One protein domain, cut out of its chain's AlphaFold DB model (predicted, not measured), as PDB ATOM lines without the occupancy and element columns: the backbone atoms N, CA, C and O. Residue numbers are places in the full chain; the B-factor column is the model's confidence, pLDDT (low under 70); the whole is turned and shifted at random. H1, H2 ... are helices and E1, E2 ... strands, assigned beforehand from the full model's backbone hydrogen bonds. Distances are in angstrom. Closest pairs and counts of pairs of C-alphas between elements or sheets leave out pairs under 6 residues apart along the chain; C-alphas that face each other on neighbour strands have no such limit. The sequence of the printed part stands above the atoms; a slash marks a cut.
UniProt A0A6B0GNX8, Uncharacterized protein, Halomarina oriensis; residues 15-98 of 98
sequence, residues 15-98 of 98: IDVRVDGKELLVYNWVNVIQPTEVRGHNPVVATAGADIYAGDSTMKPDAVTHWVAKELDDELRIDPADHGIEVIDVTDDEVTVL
ATOM      1  N   ILE A  15      72.362  49.098  69.067       92.06
ATOM      2  CA  ILE A  15      73.732  48.657  68.800       92.06
ATOM      3  C   ILE A  15      73.687  47.175  68.450       92.06
ATOM      4  O   ILE A  15      73.365  46.348  69.305       92.06
ATOM      5  N   ASP A  16      74.028  46.836  67.212       93.75
ATOM      6  CA  ASP A  16      74.252  45.448  66.828       93.75
ATOM      7  C   ASP A  16      75.572  44.968  67.444       93.75
ATOM      8  O   ASP A  16      76.636  45.555  67.226       93.75
ATOM      9  N   VAL A  17      75.515  43.900  68.237       93.12
ATOM     10  CA  VAL A  17      76.696  43.300  68.866       93.12
ATOM     11  C   VAL A  17      76.747  41.803  68.627       93.12
ATOM     12  O   VAL A  17      75.731  41.145  68.409       93.12
ATOM     13  N   ARG A  18      77.947  41.238  68.741       93.88
ATOM     14  CA  ARG A  18      78.177  39.803  68.839       93.88
ATOM     15  C   ARG A  18      78.824  39.468  70.180       93.88
ATOM     16  O   ARG A  18      79.906  39.972  70.472       93.88
ATOM     17  N   VAL A  19      78.178  38.585  70.941       90.81
ATOM     18  CA  VAL A  19      78.622  38.079  72.254       90.81
ATOM     19  C   VAL A  19      78.487  36.560  72.251       90.81
ATOM     20  O   VAL A  19      77.457  36.039  71.826       90.81
ATOM     21  N   ASP A  20      79.538  35.829  72.630       88.50
ATOM     22  CA  ASP A  20      79.565  34.353  72.613       88.50
ATOM     23  C   ASP A  20      79.109  33.719  71.282       88.50
ATOM     24  O   ASP A  20      78.491  32.654  71.229       88.50
ATOM     25  N   GLY A  21      79.389  34.397  70.164       88.75
ATOM     26  CA  GLY A  21      78.979  33.955  68.828       88.75
ATOM     27  C   GLY A  21      77.493  34.149  68.500       88.75
ATOM     28  O   GLY A  21      77.068  33.725  67.426       88.75
ATOM     29  N   LYS A  22      76.711  34.799  69.370       90.75
ATOM     30  CA  LYS A  22      75.327  35.219  69.110       90.75
ATOM     31  C   LYS A  22      75.286  36.690  68.721       90.75
ATOM     32  O   LYS A  22      75.970  37.499  69.337       90.75
ATOM     33  N   GLU A  23      74.482  37.022  67.718       93.94
ATOM     34  CA  GLU A  23      74.199  38.410  67.345       93.94
ATOM     35  C   GLU A  23      72.974  38.899  68.120       93.94
ATOM     36  O   GLU A  23      71.959  38.202  68.174       93.94
ATOM     37  N   LEU A  24      73.096  40.066  68.747       93.56
ATOM     38  CA  LEU A  24      72.080  40.672  69.598       93.56
ATOM     39  C   LEU A  24      71.948  42.152  69.257       93.56
ATOM     40  O   LEU A  24      72.942  42.825  68.986       93.56
ATOM     41  N   LEU A  25      70.721  42.656  69.339       94.00
ATOM     42  CA  LEU A  25      70.448  44.083  69.266       94.00
ATOM     43  C   LEU A  25      70.351  44.639  70.688       94.00
ATOM     44  O   LEU A  25      69.446  44.283  71.445       94.00
ATOM     45  N   VAL A  26      71.303  45.493  71.055       94.81
ATOM     46  CA  VAL A  26      71.412  46.079  72.393       94.81
ATOM     47  C   VAL A  26      70.856  47.492  72.377       94.81
ATOM     48  O   VAL A  26      71.326  48.364  71.644       94.81
ATOM     49  N   TYR A  27      69.867  47.738  73.229       95.06
ATOM     50  CA  TYR A  27      69.204  49.031  73.316       95.06
ATOM     51  C   TYR A  27      69.878  49.941  74.347       95.06
ATOM     52  O   TYR A  27      69.982  49.598  75.526       95.06
ATOM     53  N   ASN A  28      70.281  51.144  73.922       94.31
ATOM     54  CA  ASN A  28      70.775  52.196  74.821       94.31
ATOM     55  C   ASN A  28      69.653  53.124  75.331       94.31
ATOM     56  O   ASN A  28      69.914  54.194  75.878       94.31
ATOM     57  N   TRP A  29      68.396  52.727  75.118       94.69
ATOM     58  CA  TRP A  29      67.199  53.387  75.624       94.69
ATOM     59  C   TRP A  29      65.993  52.443  75.568       94.69
ATOM     60  O   TRP A  29      65.892  51.600  74.678       94.69
ATOM     61  N   VAL A  30      65.058  52.609  76.501       95.62
ATOM     62  CA  VAL A  30      63.822  51.818  76.584       95.62
ATOM     63  C   VAL A  30      62.648  52.706  76.976       95.62
ATOM     64  O   VAL A  30      62.835  53.765  77.578       95.62
ATOM     65  N   ASN A  31      61.437  52.251  76.673       95.12
ATOM     66  CA  ASN A  31      60.212  52.807  77.238       95.12
ATOM     67  C   ASN A  31      59.703  51.899  78.360       95.12
ATOM     68  O   ASN A  31      59.683  50.679  78.210       95.12
ATOM     69  N   VAL A  32      59.268  52.495  79.473       95.06
ATOM     70  CA  VAL A  32      58.748  51.764  80.637       95.06
ATOM     71  C   VAL A  32      57.323  52.200  80.943       95.06
ATOM     72  O   VAL A  32      57.033  53.395  81.021       95.06
ATOM     73  N   ILE A  33      56.434  51.231  81.155       94.19
ATOM     74  CA  ILE A  33      55.075  51.458  81.656       94.19
ATOM     75  C   ILE A  33      54.959  50.811  83.034       94.19
ATOM     76  O   ILE A  33      55.073  49.598  83.160       94.19
ATOM     77  N   GLN A  34      54.702  51.615  84.069       92.25
ATOM     78  CA  GLN A  34      54.549  51.139  85.446       92.25
ATOM     79  C   GLN A  34      53.266  51.710  86.079       92.25
ATOM     80  O   GLN A  34      53.248  52.849  86.559       92.25
ATOM     81  N   PRO A  35      52.153  50.956  86.064       90.50
ATOM     82  CA  PRO A  35      50.890  51.415  86.631       90.50
ATOM     83  C   PRO A  35      50.986  51.623  88.146       90.50
ATOM     84  O   PRO A  35      51.511  50.780  88.873       90.50
ATOM     85  N   THR A  36      50.422  52.729  88.631       88.38
ATOM     86  CA  THR A  36      50.358  53.051  90.064       88.38
ATOM     87  C   THR A  36      48.919  53.337  90.481       88.38
ATOM     88  O   THR A  36      48.228  54.132  89.842       88.38
ATOM     89  N   GLU A  37      48.465  52.712  91.568       87.25
ATOM     90  CA  GLU A  37      47.159  52.952  92.180       87.25
ATOM     91  C   GLU A  37      47.318  53.669  93.530       87.25
ATOM     92  O   GLU A  37      48.097  53.250  94.388       87.25
ATOM     93  N   VAL A  38      46.540  54.737  93.740       86.06
ATOM     94  CA  VAL A  38      46.502  55.498  94.999       86.06
ATOM     95  C   VAL A  38      45.102  55.397  95.610       86.06
ATOM     96  O   VAL A  38      44.126  55.832  94.997       86.06
ATOM     97  N   ARG A  39      44.984  54.849  96.829       82.75
ATOM     98  CA  ARG A  39      43.705  54.712  97.567       82.75
ATOM     99  C   ARG A  39      43.679  55.601  98.826       82.75
ATOM    100  O   ARG A  39      44.689  55.699  99.516       82.75
ATOM    101  N   GLY A  40      42.535  56.229  99.155       74.00
ATOM    102  CA  GLY A  40      42.363  57.124 100.331       74.00
ATOM    103  C   GLY A  40      41.313  56.604 101.329       74.00
ATOM    104  O   GLY A  40      40.234  56.201 100.913       74.00
ATOM    105  N   HIS A  41      41.607  56.439 102.629       59.44
ATOM    106  CA  HIS A  41      41.682  57.467 103.698       59.44
ATOM    107  C   HIS A  41      43.033  57.465 104.474       59.44
ATOM    108  O   HIS A  41      43.241  58.258 105.391       59.44
ATOM    109  N   ASN A  42      43.952  56.573 104.092       65.50
ATOM    110  CA  ASN A  42      45.352  56.488 104.519       65.50
ATOM    111  C   ASN A  42      46.151  56.166 103.243       65.50
ATOM    112  O   ASN A  42      45.908  55.089 102.695       65.50
ATOM    113  N   PRO A  43      46.975  57.081 102.697       68.62
ATOM    114  CA  PRO A  43      47.514  56.925 101.350       68.62
ATOM    115  C   PRO A  43      48.430  55.705 101.289       68.62
ATOM    116  O   PRO A  43      49.544  55.713 101.805       68.62
ATOM    117  N   VAL A  44      47.935  54.652 100.648       76.12
ATOM    118  CA  VAL A  44      48.734  53.503 100.232       76.12
ATOM    119  C   VAL A  44      48.914  53.638  98.728       76.12
ATOM    120  O   VAL A  44      47.927  53.706  97.990       76.12
ATOM    121  N   VAL A  45      50.172  53.723  98.304       81.50
ATOM    122  CA  VAL A  45      50.569  53.672  96.898       81.50
ATOM    123  C   VAL A  45      50.900  52.220  96.587       81.50
ATOM    124  O   VAL A  45      51.789  51.644  97.212       81.50
ATOM    125  N   ALA A  46      50.151  51.618  95.669       78.31
ATOM    126  CA  ALA A  46      50.438  50.289  95.151       78.31
ATOM    127  C   ALA A  46      50.978  50.431  93.727       78.31
ATOM    128  O   ALA A  46      50.275  50.916  92.841       78.31
ATOM    129  N   THR A  47      52.219  50.006  93.522       79.25
ATOM    130  CA  THR A  47      52.859  49.979  92.205       79.25
ATOM    131  C   THR A  47      52.749  48.564  91.644       79.25
ATOM    132  O   THR A  47      53.106  47.602  92.326       79.25
ATOM    133  N   ALA A  48      52.192  48.421  90.442       79.12
ATOM    134  CA  ALA A  48      52.136  47.140  89.739       79.12
ATOM    135  C   ALA A  48      53.495  46.810  89.090       79.12
ATOM    136  O   ALA A  48      54.421  47.623  89.116       79.12
ATOM    137  N   GLY A  49      53.609  45.613  88.502       85.12
ATOM    138  CA  GLY A  49      54.772  45.251  87.686       85.12
ATOM    139  C   GLY A  49      54.986  46.238  86.533       85.12
ATOM    140  O   GLY A  49      54.042  46.897  86.092       85.12
ATOM    141  N   ALA A  50      56.232  46.352  86.080       92.38
ATOM    142  CA  ALA A  50      56.602  47.216  84.970       92.38
ATOM    143  C   ALA A  50      56.687  46.431  83.655       92.38
ATOM    144  O   ALA A  50      57.162  45.299  83.630       92.38
ATOM    145  N   ASP A  51      56.274  47.052  82.559       94.50
ATOM    146  CA  ASP A  51      56.530  46.557  81.209       94.50
ATOM    147  C   ASP A  51      57.649  47.390  80.575       94.50
ATOM    148  O   ASP A  51      57.626  48.621  80.654       94.50
ATOM    149  N   ILE A  52      58.626  46.722  79.954       96.25
ATOM    150  CA  ILE A  52      59.807  47.348  79.342       96.25
ATOM    151  C   ILE A  52      59.801  47.069  77.842       96.25
ATOM    152  O   ILE A  52      59.690  45.914  77.417       96.25
ATOM    153  N   TYR A  53      59.964  48.122  77.045       96.62
ATOM    154  CA  TYR A  53      59.900  48.067  75.591       96.62
ATOM    155  C   TYR A  53      61.159  48.612  74.912       96.62
ATOM    156  O   TYR A  53      61.799  49.550  75.387       96.62
ATOM    157  N   ALA A  54      61.486  48.004  73.775       94.56
ATOM    158  CA  ALA A  54      62.607  48.313  72.904       94.56
ATOM    159  C   ALA A  54      62.385  49.658  72.197       94.56
ATOM    160  O   ALA A  54      61.572  49.749  71.273       94.56
ATOM    161  N   GLY A  55      63.084  50.706  72.638       88.44
ATOM    162  CA  GLY A  55      62.886  52.057  72.116       88.44
ATOM    163  C   GLY A  55      61.409  52.479  72.110       88.44
ATOM    164  O   GLY A  55      60.706  52.284  73.098       88.44
ATOM    165  N   ASP A  56      60.918  53.000  70.979       87.12
ATOM    166  CA  ASP A  56      59.507  53.396  70.764       87.12
ATOM    167  C   ASP A  56      58.597  52.246  70.279       87.12
ATOM    168  O   ASP A  56      57.460  52.469  69.860       87.12
ATOM    169  N   SER A  57      59.085  51.004  70.310       90.88
ATOM    170  CA  SER A  57      58.312  49.820  69.932       90.88
ATOM    171  C   SER A  57      57.380  49.357  71.058       90.88
ATOM    172  O   SER A  57      57.472  49.797  72.199       90.88
ATOM    173  N   THR A  58      56.497  48.407  70.747       91.38
ATOM    174  CA  THR A  58      55.763  47.604  71.743       91.38
ATOM    175  C   THR A  58      56.415  46.238  71.977       91.38
ATOM    176  O   THR A  58      55.843  45.383  72.651       91.38
ATOM    177  N   MET A  59      57.579  45.991  71.374       94.88
ATOM    178  CA  MET A  59      58.351  44.761  71.551       94.88
ATOM    179  C   MET A  59      59.217  44.850  72.804       94.88
ATOM    180  O   MET A  59      59.759  45.911  73.100       94.88
ATOM    181  N   LYS A  60      59.377  43.735  73.519       95.94
ATOM    182  CA  LYS A  60      60.342  43.630  74.618       95.94
ATOM    183  C   LYS A  60      61.765  43.587  74.037       95.94
ATOM    184  O   LYS A  60      61.950  42.863  73.058       95.94
ATOM    185  N   PRO A  61      62.745  44.323  74.587       95.94
ATOM    186  CA  PRO A  61      64.127  44.204  74.141       95.94
ATOM    187  C   PRO A  61      64.713  42.861  74.590       95.94
ATOM    188  O   PRO A  61      64.392  42.377  75.675       95.94
ATOM    189  N   ASP A  62      65.586  42.279  73.772       95.19
ATOM    190  CA  ASP A  62      66.352  41.093  74.171       95.19
ATOM    191  C   ASP A  62      67.537  41.484  75.066       95.19
ATOM    192  O   ASP A  62      67.855  40.772  76.017       95.19
ATOM    193  N   ALA A  63      68.145  42.648  74.804       96.75
ATOM    194  CA  ALA A  63      69.270  43.168  75.568       96.75
ATOM    195  C   ALA A  63      69.251  44.701  75.704       96.75
ATOM    196  O   ALA A  63      68.774  45.425  74.825       96.75
ATOM    197  N   VAL A  64      69.825  45.204  76.797       96.31
ATOM    198  CA  VAL A  64      70.042  46.632  77.064       96.31
ATOM    199  C   VAL A  64      71.490  46.897  77.462       96.31
ATOM    200  O   VAL A  64      72.202  45.998  77.910       96.31
ATOM    201  N   THR A  65      71.939  48.141  77.311       95.06
ATOM    202  CA  THR A  65      73.263  48.533  77.807       95.06
ATOM    203  C   THR A  65      73.304  48.519  79.336       95.06
ATOM    204  O   THR A  65      72.292  48.737  80.008       95.06
ATOM    205  N   HIS A  66      74.497  48.340  79.910       93.69
ATOM    206  CA  HIS A  66      74.696  48.449  81.361       93.69
ATOM    207  C   HIS A  66      74.244  49.807  81.933       93.69
ATOM    208  O   HIS A  66      73.780  49.879  83.070       93.69
ATOM    209  N   TRP A  67      74.328  50.882  81.140       91.75
ATOM    210  CA  TRP A  67      73.840  52.208  81.520       91.75
ATOM    211  C   TRP A  67      72.322  52.229  81.687       91.75
ATOM    212  O   TRP A  67      71.832  52.702  82.705       91.75
ATOM    213  N   VAL A  68      71.576  51.675  80.726       94.88
ATOM    214  CA  VAL A  68      70.112  51.571  80.826       94.88
ATOM    215  C   VAL A  68      69.713  50.702  82.013       94.88
ATOM    216  O   VAL A  68      68.813  51.078  82.758       94.88
ATOM    217  N   ALA A  69      70.401  49.578  82.228       96.69
ATOM    218  CA  ALA A  69      70.157  48.721  83.384       96.69
ATOM    219  C   ALA A  69      70.336  49.478  84.709       96.69
ATOM    220  O   ALA A  69      69.505  49.361  85.606       96.69
ATOM    221  N   LYS A  70      71.381  50.308  84.805       95.31
ATOM    222  CA  LYS A  70      71.626  51.149  85.977       95.31
ATOM    223  C   LYS A  70      70.508  52.167  86.212       95.31
ATOM    224  O   LYS A  70      70.048  52.294  87.339       95.31
ATOM    225  N   GLU A  71      70.066  52.867  85.171       95.19
ATOM    226  CA  GLU A  71      68.980  53.852  85.282       95.19
ATOM    227  C   GLU A  71      67.647  53.188  85.681       95.19
ATOM    228  O   GLU A  71      66.893  53.741  86.479       95.19
ATOM    229  N   LEU A  72      67.364  51.980  85.179       95.44
ATOM    230  CA  LEU A  72      66.175  51.207  85.557       95.44
ATOM    231  C   LEU A  72      66.171  50.825  87.045       95.44
ATOM    232  O   LEU A  72      65.132  50.950  87.701       95.44
ATOM    233  N   ASP A  73      67.310  50.402  87.594       95.69
ATOM    234  CA  ASP A  73      67.420  50.100  89.024       95.69
ATOM    235  C   ASP A  73      67.364  51.375  89.878       95.69
ATOM    236  O   ASP A  73      66.550  51.475  90.800       95.69
ATOM    237  N   ASP A  74      68.181  52.378  89.549       95.75
ATOM    238  CA  ASP A  74      68.320  53.594  90.354       95.75
ATOM    239  C   ASP A  74      66.992  54.369  90.452       95.75
ATOM    240  O   ASP A  74      66.601  54.785  91.550       95.75
ATOM    241  N   GLU A  75      66.276  54.524  89.332       93.31
ATOM    242  CA  GLU A  75      65.075  55.365  89.252       93.31
ATOM    243  C   GLU A  75      63.775  54.591  89.495       93.31
ATOM    244  O   GLU A  75      62.846  55.111  90.121       93.31
ATOM    245  N   LEU A  76      63.684  53.348  89.011       92.81
ATOM    246  CA  LEU A  76      62.427  52.589  89.000       92.81
ATOM    247  C   LEU A  76      62.467  51.316  89.847       92.81
ATOM    248  O   LEU A  76      61.415  50.698  90.039       92.81
ATOM    249  N   ARG A  77      63.635  50.952  90.400       93.88
ATOM    250  CA  ARG A  77      63.854  49.700  91.149       93.88
ATOM    251  C   ARG A  77      63.503  48.466  90.321       93.88
ATOM    252  O   ARG A  77      62.869  47.539  90.823       93.88
ATOM    253  N   ILE A  78      63.875  48.495  89.044       94.56
ATOM    254  CA  ILE A  78      63.628  47.424  88.080       94.56
ATOM    255  C   ILE A  78      64.961  46.772  87.710       94.56
ATOM    256  O   ILE A  78      65.830  47.435  87.150       94.56
ATOM    257  N   ASP A  79      65.090  45.468  87.956       95.56
ATOM    258  CA  ASP A  79      66.189  44.656  87.426       95.56
ATOM    259  C   ASP A  79      65.789  44.093  86.046       95.56
ATOM    260  O   ASP A  79      64.831  43.318  85.966       95.56
ATOM    261  N   PRO A  80      66.485  44.432  84.944       95.81
ATOM    262  CA  PRO A  80      66.199  43.867  83.621       95.81
ATOM    263  C   PRO A  80      66.174  42.329  83.589       95.81
ATOM    264  O   PRO A  80      65.402  41.746  82.819       95.81
ATOM    265  N   ALA A  81      66.961  41.662  84.440       95.44
ATOM    266  CA  ALA A  81      67.014  40.206  84.505       95.44
ATOM    267  C   ALA A  81      65.673  39.592  84.949       95.44
ATOM    268  O   ALA A  81      65.267  38.562  84.404       95.44
ATOM    269  N   ASP A  82      64.930  40.263  85.839       95.31
ATOM    270  CA  ASP A  82      63.584  39.844  86.266       95.31
ATOM    271  C   ASP A  82      62.561  39.901  85.116       95.31
ATOM    272  O   ASP A  82      61.530  39.224  85.140       95.31
ATOM    273  N   HIS A  83      62.872  40.663  84.062       94.38
ATOM    274  CA  HIS A  83      62.082  40.774  82.834       94.38
ATOM    275  C   HIS A  83      62.636  39.903  81.690       94.38
ATOM    276  O   HIS A  83      62.093  39.911  80.575       94.38
ATOM    277  N   GLY A  84      63.686  39.114  81.943       95.50
ATOM    278  CA  GLY A  84      64.361  38.284  80.946       95.50
ATOM    279  C   GLY A  84      64.989  39.117  79.831       95.50
ATOM    280  O   GLY A  84      64.753  38.812  78.661       95.50
ATOM    281  N   ILE A  85      65.676  40.196  80.210       97.00
ATOM    282  CA  ILE A  85      66.420  41.101  79.332       97.00
ATOM    283  C   ILE A  85      67.894  41.007  79.728       97.00
ATOM    284  O   ILE A  85      68.233  41.147  80.904       97.00
ATOM    285  N   GLU A  86      68.769  40.763  78.756       96.25
ATOM    286  CA  GLU A  86      70.210  40.666  78.993       96.25
ATOM    287  C   GLU A  86      70.837  42.056  79.165       96.25
ATOM    288  O   GLU A  86      70.451  43.025  78.508       96.25
ATOM    289  N   VAL A  87      71.826  42.171  80.050       96.50
ATOM    290  CA  VAL A  87      72.579  43.414  80.249       96.50
ATOM    291  C   VAL A  87      73.950  43.245  79.619       96.50
ATOM    292  O   VAL A  87      74.736  42.412  80.064       96.50
ATOM    293  N   ILE A  88      74.233  44.041  78.591       94.56
ATOM    294  CA  ILE A  88      75.484  43.968  77.837       94.56
ATOM    295  C   ILE A  88      76.312  45.224  78.091       94.56
ATOM    296  O   ILE A  88      75.865  46.356  77.871       94.56
ATOM    297  N   ASP A  89      77.554  45.025  78.530       91.88
ATOM    298  CA  ASP A  89      78.555  46.080  78.506       91.88
ATOM    299  C   ASP A  89      79.219  46.125  77.129       91.88
ATOM    300  O   ASP A  89      80.146  45.385  76.829       91.88
ATOM    301  N   VAL A  90      78.746  47.031  76.278       89.06
ATOM    302  CA  VAL A  90      79.279  47.232  74.921       89.06
ATOM    303  C   VAL A  90      80.711  47.779  74.879       89.06
ATOM    304  O   VAL A  90      81.250  47.996  73.795       89.06
ATOM    305  N   THR A  91      81.308  48.066  76.037       86.81
ATOM    306  CA  THR A  91      82.711  48.478  76.162       86.81
ATOM    307  C   THR A  91      83.642  47.339  76.572       86.81
ATOM    308  O   THR A  91      84.854  47.546  76.591       86.81
ATOM    309  N   ASP A  92      83.091  46.160  76.873       89.12
ATOM    310  CA  ASP A  92      83.854  44.959  77.202       89.12
ATOM    311  C   ASP A  92      84.632  44.449  75.973       89.12
ATOM    312  O   ASP A  92      84.123  44.447  74.849       89.12
ATOM    313  N   ASP A  93      85.870  43.998  76.193       86.31
ATOM    314  CA  ASP A  93      86.752  43.465  75.149       86.31
ATOM    315  C   ASP A  93      86.191  42.177  74.509       86.31
ATOM    316  O   ASP A  93      86.564  41.827  73.384       86.31
ATOM    317  N   GLU A  94      85.297  41.464  75.203       87.25
ATOM    318  CA  GLU A  94      84.625  40.258  74.703       87.25
ATOM    319  C   GLU A  94      83.423  40.568  73.786       87.25
ATOM    320  O   GLU A  94      82.929  39.681  73.080       87.25
ATOM    321  N   VAL A  95      82.974  41.827  73.734       88.69
ATOM    322  CA  VAL A  95      81.820  42.263  72.939       88.69
ATOM    323  C   VAL A  95      82.285  42.877  71.622       88.69
ATOM    324  O   VAL A  95      82.985  43.885  71.576       88.69
ATOM    325  N   THR A  96      81.859  42.291  70.501       89.69
ATOM    326  CA  THR A  96      82.151  42.850  69.171       89.69
ATOM    327  C   THR A  96      80.969  43.671  68.672       89.69
ATOM    328  O   THR A  96      79.933  43.099  68.357       89.69
ATOM    329  N   VAL A  97      81.124  44.987  68.540       87.25
ATOM    330  CA  VAL A  97      80.137  45.847  67.857       87.25
ATOM    331  C   VAL A  97      80.223  45.640  66.338       87.25
ATOM    332  O   VAL A  97      81.332  45.543  65.800       87.25
ATOM    333  N   LEU A  98      79.074  45.542  65.665       87.69
ATOM    334  CA  LEU A  98      78.947  45.230  64.234       87.69
ATOM    335  C   LEU A  98      78.728  46.467  63.349       87.69
ATOM    336  O   LEU A  98      78.166  47.475  63.830       87.69
TER     337      LEU A  98
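AT A GLANCE: This is residues 15 to 98 of the 98 residues of an uncharacterized protein of Halomarina oriensis (UniProt A0A6B0GNX8). A small body, made round the curled four-stranded sheet of E1, E2, E7 and E8, sends out a long, thin two-stranded arm that ends in the hairpin E4 and E5. The short ladder of E3 and E6 lies where the arm leaves the body; H1 stands up from the sheet, the short H2 only grazes it, and the free tip of the arm is residues 39 to 44. The printed part has 84 residues with two named helices and eight named strands, in the order E1 E2 E3 E4 E5 E6 E7 H1 H2 E8; its class is mixed, helices and strands. The largest sheet is mixed, in the order E1, E2, E7, E8, while E3 with E6 and E4 with E5 are antiparallel sheets of two. The whole is loose, with a radius of gyration of the C-alphas of 15.5 A, and spans 56 by 23 by 16 A, the arm making the length.

HOW THE PARTS SIT: Start at E1, residues 15 to 19, which forms an antiparallel hairpin with E2, residues 22 to 27; look for N 17 and O 24, 2.9 A apart and within hydrogen-bond range. E2 is staggered: it pairs with E1 over residues 22 to 26 and, over residues 26 to 27, with the parallel E7, residues 63 to 65, where N 27 and O 63 are 3.0 A apart. The edge strand beyond E7 is E8, residues 86 to 88, parallel to it, with N 88 and O 64 at 2.9 A. Between the edge strands, E1 and E8, this sheet curls by 110 degrees. Follow E2 onward and it runs on, at 64 degrees, into E3, residues 30 to 33. The antiparallel neighbour of E3 is E6, residues 51 to 54, with N 31 and O 53 at 3.0 A. E3 runs on, at 23 degrees, into E4, residues 36 to 39, which makes a hairpin with E5, residues 44 to 47; there N 37 and O 46 are 2.8 A apart. E4 and E5 are both apart from H1, residues 66 to 76. H1 is on the four-stranded sheet and stands up from it, its line rising 59 degrees out of a local plane fitted to only just 6 C-alphas. Its closest C-alphas to E8 are those of His 66 and Val 87, 5.6 A apart. H2, residues 80 to 83, grazes the same sheet with residues 80 to 81, and is close to H1 but not clearly touching, the C-alphas of Ala 69 and Pro 80 being 6.3 A apart. E7, H1, H2 and E8 form a strand-helix-strand unit, two parallel neighbour strands with helices between, and its crossover is right-handed. In H1 every O i to N i+4 pair is within hydrogen-bond range; H2 is too short for such a pair.

IN THESE COORDINATES: Find C-alpha 15 at (73.732, 48.657, 68.800); from there E1 runs 12.2 A to C-alpha 19. E2 covers 15.7 A from Lys 22 to Tyr 27, and E3 10.1 A from Val 30 to Ile 33. E4 ends at C-alpha 39, at (43.705, 54.712, 97.567); E5 is 9.7 A long from Val 44 to Thr 47 and E6 10.4 A from Asp 51 to Ala 54, and E7 is followed, with 0 residues between them, by H1, which is 15.0 A long from His 66 to Leu 76. After the four residues of H2, E8 ends at C-alpha 88, at (75.484, 43.968, 77.837). Beyond it, residues 96 to 97 form a short antiparallel pairing with residues 17 to 18 of E1.

THE WHOLE: The C-alphas of Gly 21 and His 41 are the two farthest apart, at 56.2 A, yet those of Ile 15 and Leu 98, the first and last printed, are 7.7 A apart. The printed part has no cut and no long link; the link from E6 to E7, with 8 residues, is short but not tight, and the others are tight. The mean pLDDT of the printed part is 90.7; look for values under 70 at residues 41 to 43, in the tip of the arm.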